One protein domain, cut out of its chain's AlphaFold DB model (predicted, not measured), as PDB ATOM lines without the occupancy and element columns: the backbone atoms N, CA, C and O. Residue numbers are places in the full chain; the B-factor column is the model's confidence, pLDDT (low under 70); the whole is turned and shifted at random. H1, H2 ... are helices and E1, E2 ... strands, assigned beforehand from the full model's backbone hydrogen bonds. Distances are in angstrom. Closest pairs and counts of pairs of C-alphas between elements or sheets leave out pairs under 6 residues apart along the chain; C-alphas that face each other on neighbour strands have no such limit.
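What this domain is: This is residues 2 to 61 of the 336 residues of an uncharacterized protein of Methanolobus vulcani (UniProt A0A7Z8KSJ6). With little regular structure, this is two small two-stranded hairpins, E1-E2 and E3-E4, linked by a short helix and a long loop. H1 is near one end, and loop residues 29 to 36 and 57 to 61 are towards the other. The printed part has 60 residues, 17 in named elements, in the order E1, E2, H1, E3, E4; the class is mixed and both sheets are antiparallel. It is compact, with a radius of gyration of the C-alphas of 11.1 A and spans of 32 by 24 by 16 A.

Where its parts are: E1 is residues 3 to 5, from C-alpha 3 at (-31.871, 42.531, 28.598), and E2 is 11 to 13. E3 is 40 to 42 and E4 is 50 to 52, ending at (-21.920, 39.717, 28.210). H1 is 16 to 20, 6.2 A long.

How they stand to each other: In hairpin E1-E2, N 4 and O 12 are 2.9 A apart, within hydrogen-bond range. In hairpin E3-E4, N 40 and O 52 are 2.8 A apart, also within range. The closest C-alphas of E1 and E4, Tyr 3 and Phe 51, are 7.2 A apart. H1 has its O i to N i+4 pair within range.

The domain as a whole: The C-alphas farthest apart, Pro 33 and Val 46, are 33.4 A apart. The printed part has no cut. The link from H1 to E3 is long, 19 residues. Residues 32 to 36 have pLDDT under 70.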
ATOM      1  N   LEU A   2     -28.517  45.079  28.905       91.44
ATOM      2  CA  LEU A   2     -29.322  44.971  30.119       91.44
ATOM      3  C   LEU A   2     -30.335  43.826  30.037       91.44
ATOM      4  O   LEU A   2     -30.652  43.230  31.068       91.44
ATOM      5  N   TYR A   3     -30.817  43.512  28.831       93.19
ATOM      6  CA  TYR A   3     -31.871  42.531  28.598       93.19
ATOM      7  C   TYR A   3     -31.469  41.444  27.607       93.19
ATOM      8  O   TYR A   3     -30.910  41.727  26.557       93.19
ATOM      9  N   ALA A   4     -31.841  40.207  27.904       92.94
ATOM     10  CA  ALA A   4     -31.639  39.046  27.045       92.94
ATOM     11  C   ALA A   4     -32.909  38.189  27.012       92.94
ATOM     12  O   ALA A   4     -33.822  38.429  27.801       92.94
ATOM     13  N   ASN A   5     -32.972  37.201  26.121       93.00
ATOM     14  CA  ASN A   5     -34.142  36.331  25.999       93.00
ATOM     15  C   ASN A   5     -33.871  34.954  26.606       93.00
ATOM     16  O   ASN A   5     -32.799  34.391  26.403       93.00
ATOM     17  N   THR A   6     -34.832  34.381  27.323       92.56
ATOM     18  CA  THR A   6     -34.804  32.955  27.675       92.56
ATOM     19  C   THR A   6     -35.022  32.097  26.425       92.56
ATOM     20  O   THR A   6     -35.363  32.610  25.354       92.56
ATOM     21  N   LYS A   7     -34.838  30.775  26.544       87.31
ATOM     22  CA  LYS A   7     -35.095  29.833  25.441       87.31
ATOM     23  C   LYS A   7     -36.547  29.896  24.946       87.31
ATOM     24  O   LYS A   7     -36.785  29.750  23.753       87.31
ATOM     25  N   ASP A   8     -37.477  30.192  25.849       88.81
ATOM     26  CA  ASP A   8     -38.908  30.325  25.555       88.81
ATOM     27  C   ASP A   8     -39.276  31.715  24.997       88.81
ATOM     28  O   ASP A   8     -40.443  32.017  24.765       88.81
ATOM     29  N   GLY A   9     -38.281  32.584  24.775       87.94
ATOM     30  CA  GLY A   9     -38.461  33.915  24.198       87.94
ATOM     31  C   GLY A   9     -38.795  35.012  25.210       87.94
ATOM     32  O   GLY A   9     -39.023  36.155  24.810       87.94
ATOM     33  N   GLU A  10     -38.793  34.723  26.515       93.12
ATOM     34  CA  GLU A  10     -39.073  35.741  27.525       93.12
ATOM     35  C   GLU A  10     -37.901  36.716  27.662       93.12
ATOM     36  O   GLU A  10     -36.772  36.329  27.964       93.12
ATOM     37  N   LYS A  11     -38.175  38.013  27.512       94.75
ATOM     38  CA  LYS A  11     -37.185  39.064  27.751       94.75
ATOM     39  C   LYS A  11     -36.964  39.295  29.246       94.75
ATOM     40  O   LYS A  11     -37.854  39.803  29.939       94.75
ATOM     41  N   ILE A  12     -35.754  39.029  29.724       95.06
ATOM     42  CA  ILE A  12     -35.343  39.152  31.127       95.06
ATOM     43  C   ILE A  12     -34.198  40.146  31.305       95.06
ATOM     44  O   ILE A  12     -33.386  40.356  30.407       95.06
ATOM     45  N   ARG A  13     -34.135  40.777  32.482       94.06
ATOM     46  CA  ARG A  13     -33.064  41.712  32.861       94.06
ATOM     47  C   ARG A  13     -31.903  40.960  33.513       94.06
ATOM     48  O   ARG A  13     -32.126  39.987  34.232       94.06
ATOM     49  N   ALA A  14     -30.678  41.443  33.331       92.69
ATOM     50  CA  ALA A  14     -29.538  40.981  34.113       92.69
ATOM     51  C   ALA A  14     -29.732  41.367  35.590       92.69
ATOM     52  O   ALA A  14     -29.763  42.547  35.937       92.69
ATOM     53  N   ALA A  15     -29.878  40.372  36.466       92.56
ATOM     54  CA  ALA A  15     -30.119  40.569  37.892       92.56
ATOM     55  C   ALA A  15     -29.488  39.437  38.713       92.56
ATOM     56  O   ALA A  15     -29.422  38.301  38.242       92.56
ATOM     57  N   LYS A  16     -29.067  39.732  39.955       92.50
ATOM     58  CA  LYS A  16     -28.513  38.726  40.883       92.50
ATOM     59  C   LYS A  16     -29.481  37.553  41.097       92.50
ATOM     60  O   LYS A  16     -29.041  36.415  41.049       92.50
ATOM     61  N   LYS A  17     -30.784  37.840  41.232       93.00
ATOM     62  CA  LYS A  17     -31.853  36.838  41.379       93.00
ATOM     63  C   LYS A  17     -31.893  35.844  40.209       93.00
ATOM     64  O   LYS A  17     -31.800  34.642  40.414       93.00
ATOM     65  N   ASN A  18     -31.950  36.350  38.978       92.75
ATOM     66  CA  ASN A  18     -32.009  35.497  37.785       92.75
ATOM     67  C   ASN A  18     -30.736  34.651  37.627       92.75
ATOM     68  O   ASN A  18     -30.796  33.521  37.152       92.75
ATOM     69  N   LYS A  19     -29.586  35.189  38.057       91.62
ATOM     70  CA  LYS A  19     -28.323  34.446  38.107       91.62
ATOM     71  C   LYS A  19     -28.361  33.318  39.145       91.62
ATOM     72  O   LYS A  19     -27.905  32.227  38.831       91.62
ATOM     73  N   SER A  20     -28.868  33.567  40.357       91.56
ATOM     74  CA  SER A  20     -28.949  32.549  41.420       91.56
ATOM     75  C   SER A  20     -29.956  31.441  41.123       91.56
ATOM     76  O   SER A  20     -29.770  30.323  41.573       91.56
ATOM     77  N   GLU A  21     -30.996  31.745  40.350       94.25
ATOM     78  CA  GLU A  21     -31.978  30.767  39.861       94.25
ATOM     79  C   GLU A  21     -31.494  30.029  38.594       94.25
ATOM     80  O   GLU A  21     -32.255  29.287  37.983       94.25
ATOM     81  N   GLU A  22     -30.243  30.253  38.172       93.31
ATOM     82  CA  GLU A  22     -29.608  29.628  37.002       93.31
ATOM     83  C   GLU A  22     -30.392  29.790  35.683       93.31
ATOM     84  O   GLU A  22     -30.272  28.985  34.753       93.31
ATOM     85  N   ILE A  23     -31.164  30.878  35.553       94.19
ATOM     86  CA  ILE A  23     -31.960  31.147  34.352       94.19
ATOM     87  C   ILE A  23     -31.027  31.444  33.177       94.19
ATOM     88  O   ILE A  23     -30.353  32.480  33.129       94.19
ATOM     89  N   LYS A  24     -31.023  30.555  32.181       93.56
ATOM     90  CA  LYS A  24     -30.246  30.725  30.946       93.56
ATOM     91  C   LYS A  24     -30.861  31.813  30.066       93.56
ATOM     92  O   LYS A  24     -32.048  31.777  29.751       93.56
ATOM     93  N   ALA A  25     -30.020  32.749  29.638       93.06
ATOM     94  CA  ALA A  25     -30.395  33.863  28.778       93.06
ATOM     95  C   ALA A  25     -29.522  33.883  27.520       93.06
ATOM     96  O   ALA A  25     -28.339  33.560  27.580       93.06
ATOM     97  N   TYR A  26     -30.082  34.305  26.396       91.50
ATOM     98  CA  TYR A  26     -29.474  34.257  25.074       91.50
ATOM     99  C   TYR A  26     -29.581  35.620  24.388       91.50
ATOM    100  O   TYR A  26     -30.519  36.390  24.617       91.50
ATOM    101  N   CYS A  27     -28.595  35.930  23.546       90.62
ATOM    102  CA  CYS A  27     -28.609  37.156  22.756       90.62
ATOM    103  C   CYS A  27     -29.746  37.088  21.728       90.62
ATOM    104  O   CYS A  27     -29.773  36.141  20.945       90.62
ATOM    105  N   PRO A  28     -30.640  38.092  21.656       88.25
ATOM    106  CA  PRO A  28     -31.767  38.070  20.722       88.25
ATOM    107  C   PRO A  28     -31.364  38.267  19.252       88.25
ATOM    108  O   PRO A  28     -32.201  38.115  18.368       88.25
ATOM    109  N   LEU A  29     -30.115  38.661  18.982       87.75
ATOM    110  CA  LEU A  29     -29.639  38.962  17.627       87.75
ATOM    111  C   LEU A  29     -28.734  37.885  17.043       87.75
ATOM    112  O   LEU A  29     -28.621  37.797  15.817       87.75
ATOM    113  N   CYS A  30     -28.065  37.103  17.891       84.44
ATOM    114  CA  CYS A  30     -27.160  36.079  17.404       84.44
ATOM    115  C   CYS A  30     -27.946  34.978  16.696       84.44
ATOM    116  O   CYS A  30     -29.004  34.560  17.161       84.44
ATOM    117  N   ASP A  31     -27.412  34.514  15.569       71.00
ATOM    118  CA  ASP A  31     -28.055  33.461  14.797       71.00
ATOM    119  C   ASP A  31     -28.072  32.167  15.608       71.00
ATOM    120  O   ASP A  31     -27.030  31.652  16.018       71.00
ATOM    121  N   TRP A  32     -29.265  31.629  15.833       58.22
ATOM    122  CA  TRP A  32     -29.422  30.247  16.257       58.22
ATOM    123  C   TRP A  32     -29.203  29.336  15.036       58.22
ATOM    124  O   TRP A  32     -29.756  29.644  13.978       58.22
ATOM    125  N   PRO A  33     -28.409  28.247  15.117       50.59
ATOM    126  CA  PRO A  33     -27.772  27.651  16.303       50.59
ATOM    127  C   PRO A  33     -26.324  28.118  16.581       50.59
ATOM    128  O   PRO A  33     -25.673  27.621  17.490       50.59
ATOM    129  N   LYS A  34     -25.779  29.092  15.841       55.03
ATOM    130  CA  LYS A  34     -24.376  29.534  16.012       55.03
ATOM    131  C   LYS A  34     -24.077  30.134  17.396       55.03
ATOM    132  O   LYS A  34     -22.929  30.121  17.830       55.03
ATOM    133  N   CYS A  35     -25.091  30.627  18.107       62.12
ATOM    134  CA  CYS A  35     -24.980  31.133  19.476       62.12
ATOM    135  C   CYS A  35     -25.745  30.256  20.477       62.12
ATOM    136  O   CYS A  35     -26.653  30.710  21.169       62.12
ATOM    137  N   GLU A  36     -25.357  28.987  20.570       66.88
ATOM    138  CA  GLU A  36     -25.886  28.036  21.560       66.88
ATOM    139  C   GLU A  36     -25.465  28.338  23.003       66.88
ATOM    140  O   GLU A  36     -26.062  27.831  23.957       66.88
ATOM    141  N   LYS A  37     -24.432  29.166  23.192       84.75
ATOM    142  CA  LYS A  37     -23.912  29.464  24.524       84.75
ATOM    143  C   LYS A  37     -24.766  30.540  25.205       84.75
ATOM    144  O   LYS A  37     -24.948  31.616  24.628       84.75
ATOM    145  N   PRO A  38     -25.261  30.292  26.430       90.44
ATOM    146  CA  PRO A  38     -25.948  31.319  27.195       90.44
ATOM    147  C   PRO A  38     -24.999  32.484  27.500       90.44
ATOM    148  O   PRO A  38     -23.789  32.311  27.663       90.44
ATOM    149  N   LEU A  39     -25.566  33.683  27.590       92.00
ATOM    150  CA  LEU A  39     -24.860  34.884  28.004       92.00
ATOM    151  C   LEU A  39     -24.397  34.771  29.458       92.00
ATOM    152  O   LEU A  39     -25.048  34.165  30.309       92.00
ATOM    153  N   VAL A  40     -23.280  35.428  29.757       92.31
ATOM    154  CA  VAL A  40     -22.713  35.504  31.101       92.31
ATOM    155  C   VAL A  40     -23.329  36.682  31.846       92.31
ATOM    156  O   VAL A  40     -23.245  37.829  31.400       92.31
ATOM    157  N   TYR A  41     -23.884  36.413  33.026       93.06
ATOM    158  CA  TYR A  41     -24.300  37.451  33.966       93.06
ATOM    159  C   TYR A  41     -23.079  38.144  34.583       93.06
ATOM    160  O   TYR A  41     -22.350  37.560  35.393       93.06
ATOM    161  N   LYS A  42     -22.886  39.421  34.258       90.69
ATOM    162  CA  LYS A  42     -21.938  40.310  34.932       90.69
ATOM    163  C   LYS A  42     -22.694  41.083  36.007       90.69
ATOM    164  O   LYS A  42     -23.312  42.110  35.745       90.69
ATOM    165  N   THR A  43     -22.675  40.546  37.224       87.44
ATOM    166  CA  THR A  43     -23.294  41.152  38.410       87.44
ATOM    167  C   THR A  43     -22.224  41.433  39.456       87.44
ATOM    168  O   THR A  43     -21.512  40.511  39.849       87.44
ATOM    169  N   GLY A  44     -22.132  42.669  39.932       82.94
ATOM    170  CA  GLY A  44     -21.208  43.080  40.987       82.94
ATOM    171  C   GLY A  44     -21.654  44.405  41.595       82.94
ATOM    172  O   GLY A  44     -22.668  44.955  41.176       82.94
ATOM    173  N   GLU A  45     -20.924  44.891  42.590       80.31
ATOM    174  CA  GLU A  45     -21.262  46.144  43.286       80.31
ATOM    175  C   GLU A  45     -20.763  47.382  42.536       80.31
ATOM    176  O   GLU A  45     -21.382  48.434  42.609       80.31
ATOM    177  N   VAL A  46     -19.684  47.232  41.763       76.56
ATOM    178  CA  VAL A  46     -19.042  48.337  41.033       76.56
ATOM    179  C   VAL A  46     -19.669  48.574  39.657       76.56
ATOM    180  O   VAL A  46     -19.839  49.709  39.234       76.56
ATOM    181  N   ASN A  47     -20.008  47.505  38.933       76.62
ATOM    182  CA  ASN A  47     -20.516  47.600  37.564       76.62
ATOM    183  C   ASN A  47     -22.020  47.324  37.511       76.62
ATOM    184  O   ASN A  47     -22.508  46.361  38.116       76.62
ATOM    185  N   ILE A  48     -22.726  48.107  36.688       84.69
ATOM    186  CA  ILE A  48     -24.142  47.896  36.362       84.69
ATOM    187  C   ILE A  48     -24.346  46.444  35.934       84.69
ATOM    188  O   ILE A  48     -23.571  45.906  35.141       84.69
ATOM    189  N   HIS A  49     -25.392  45.803  36.451       90.19
ATOM    190  CA  HIS A  49     -25.716  44.432  36.075       90.19
ATOM    191  C   HIS A  49     -26.041  44.346  34.583       90.19
ATOM    192  O   HIS A  49     -26.960  45.006  34.097       90.19
ATOM    193  N   HIS A  50     -25.290  43.523  33.857       90.94
ATOM    194  CA  HIS A  50     -25.460  43.349  32.419       90.94
ATOM    195  C   HIS A  50     -25.128  41.922  31.981       90.94
ATOM    196  O   HIS A  50     -24.457  41.161  32.678       90.94
ATOM    197  N   PHE A  51     -25.598  41.568  30.795       91.62
ATOM    198  CA  PHE A  51     -25.182  40.392  30.058       91.62
ATOM    199  C   PHE A  51     -23.967  40.700  29.184       91.62
ATOM    200  O   PHE A  51     -23.896  41.756  28.541       91.62
ATOM    201  N   ALA A  52     -23.050  39.740  29.127       89.88
ATOM    202  CA  ALA A  52     -21.920  39.717  28.210       89.88
ATOM    203  C   ALA A  52     -21.902  38.395  27.437       89.88
ATOM    204  O   ALA A  52     -22.312  37.358  27.960       89.88
ATOM    205  N   HIS A  53     -21.409  38.424  26.201       89.00
ATOM    206  CA  HIS A  53     -21.117  37.182  25.496       89.00
ATOM    207  C   HIS A  53     -19.964  36.444  26.199       89.00
ATOM    208  O   HIS A  53     -19.069  37.105  26.739       89.00
ATOM    209  N   PRO A  54     -19.971  35.100  26.214       87.44
ATOM    210  CA  PRO A  54     -18.801  34.326  26.606       87.44
ATOM    211  C   PRO A  54     -17.596  34.681  25.731       87.44
ATOM    212  O   PRO A  54     -17.749  35.035  24.560       87.44
ATOM    213  N   GLU A  55     -16.397  34.554  26.290       83.75
ATOM    214  CA  GLU A  55     -15.155  34.778  25.551       83.75
ATOM    215  C   GLU A  55     -15.089  33.906  24.283       83.75
ATOM    216  O   GLU A  55     -15.589  32.776  24.261       83.75
ATOM    217  N   GLY A  56     -14.543  34.468  23.201       78.12
ATOM    218  CA  GLY A  56     -14.477  33.810  21.892       78.12
ATOM    219  C   GLY A  56     -15.814  33.697  21.147       78.12
ATOM    220  O   GLY A  56     -15.882  33.003  20.137       78.12
ATOM    221  N   THR A  57     -16.887  34.344  21.620       79.75
ATOM    222  CA  THR A  57     -18.177  34.389  20.907       79.75
ATOM    223  C   THR A  57     -18.280  35.660  20.068       79.75
ATOM    224  O   THR A  57     -18.262  36.766  20.611       79.75
ATOM    225  N   GLU A  58     -18.462  35.514  18.756       78.50
ATOM    226  CA  GLU A  58     -18.753  36.638  17.865       78.50
ATOM    227  C   GLU A  58     -20.258  36.918  17.805       78.50
ATOM    228  O   GLU A  58     -21.072  36.039  17.519       78.50
ATOM    229  N   CYS A  59     -20.638  38.169  18.076       83.06
ATOM    230  CA  CYS A  59     -22.018  38.615  17.928       83.06
ATOM    231  C   CYS A  59     -22.288  39.005  16.470       83.06
ATOM    232  O   CYS A  59     -21.462  39.655  15.832       83.06
ATOM    233  N   SER A  60     -23.472  38.663  15.961       82.25
ATOM    234  CA  SER A  60     -23.946  39.118  14.642       82.25
ATOM    235  C   SER A  60     -24.133  40.641  14.575       82.25
ATOM    236  O   SER A  60     -24.024  41.230  13.504       82.25
ATOM    237  N   ASP A  61     -24.393  41.277  15.717       82.94
ATOM    238  CA  ASP A  61     -24.391  42.726  15.873       82.94
ATOM    239  C   ASP A  61     -22.953  43.215  16.089       82.94
ATOM    240  O   ASP A  61     -22.381  43.052  17.172       82.94
TER     241      ASP A  61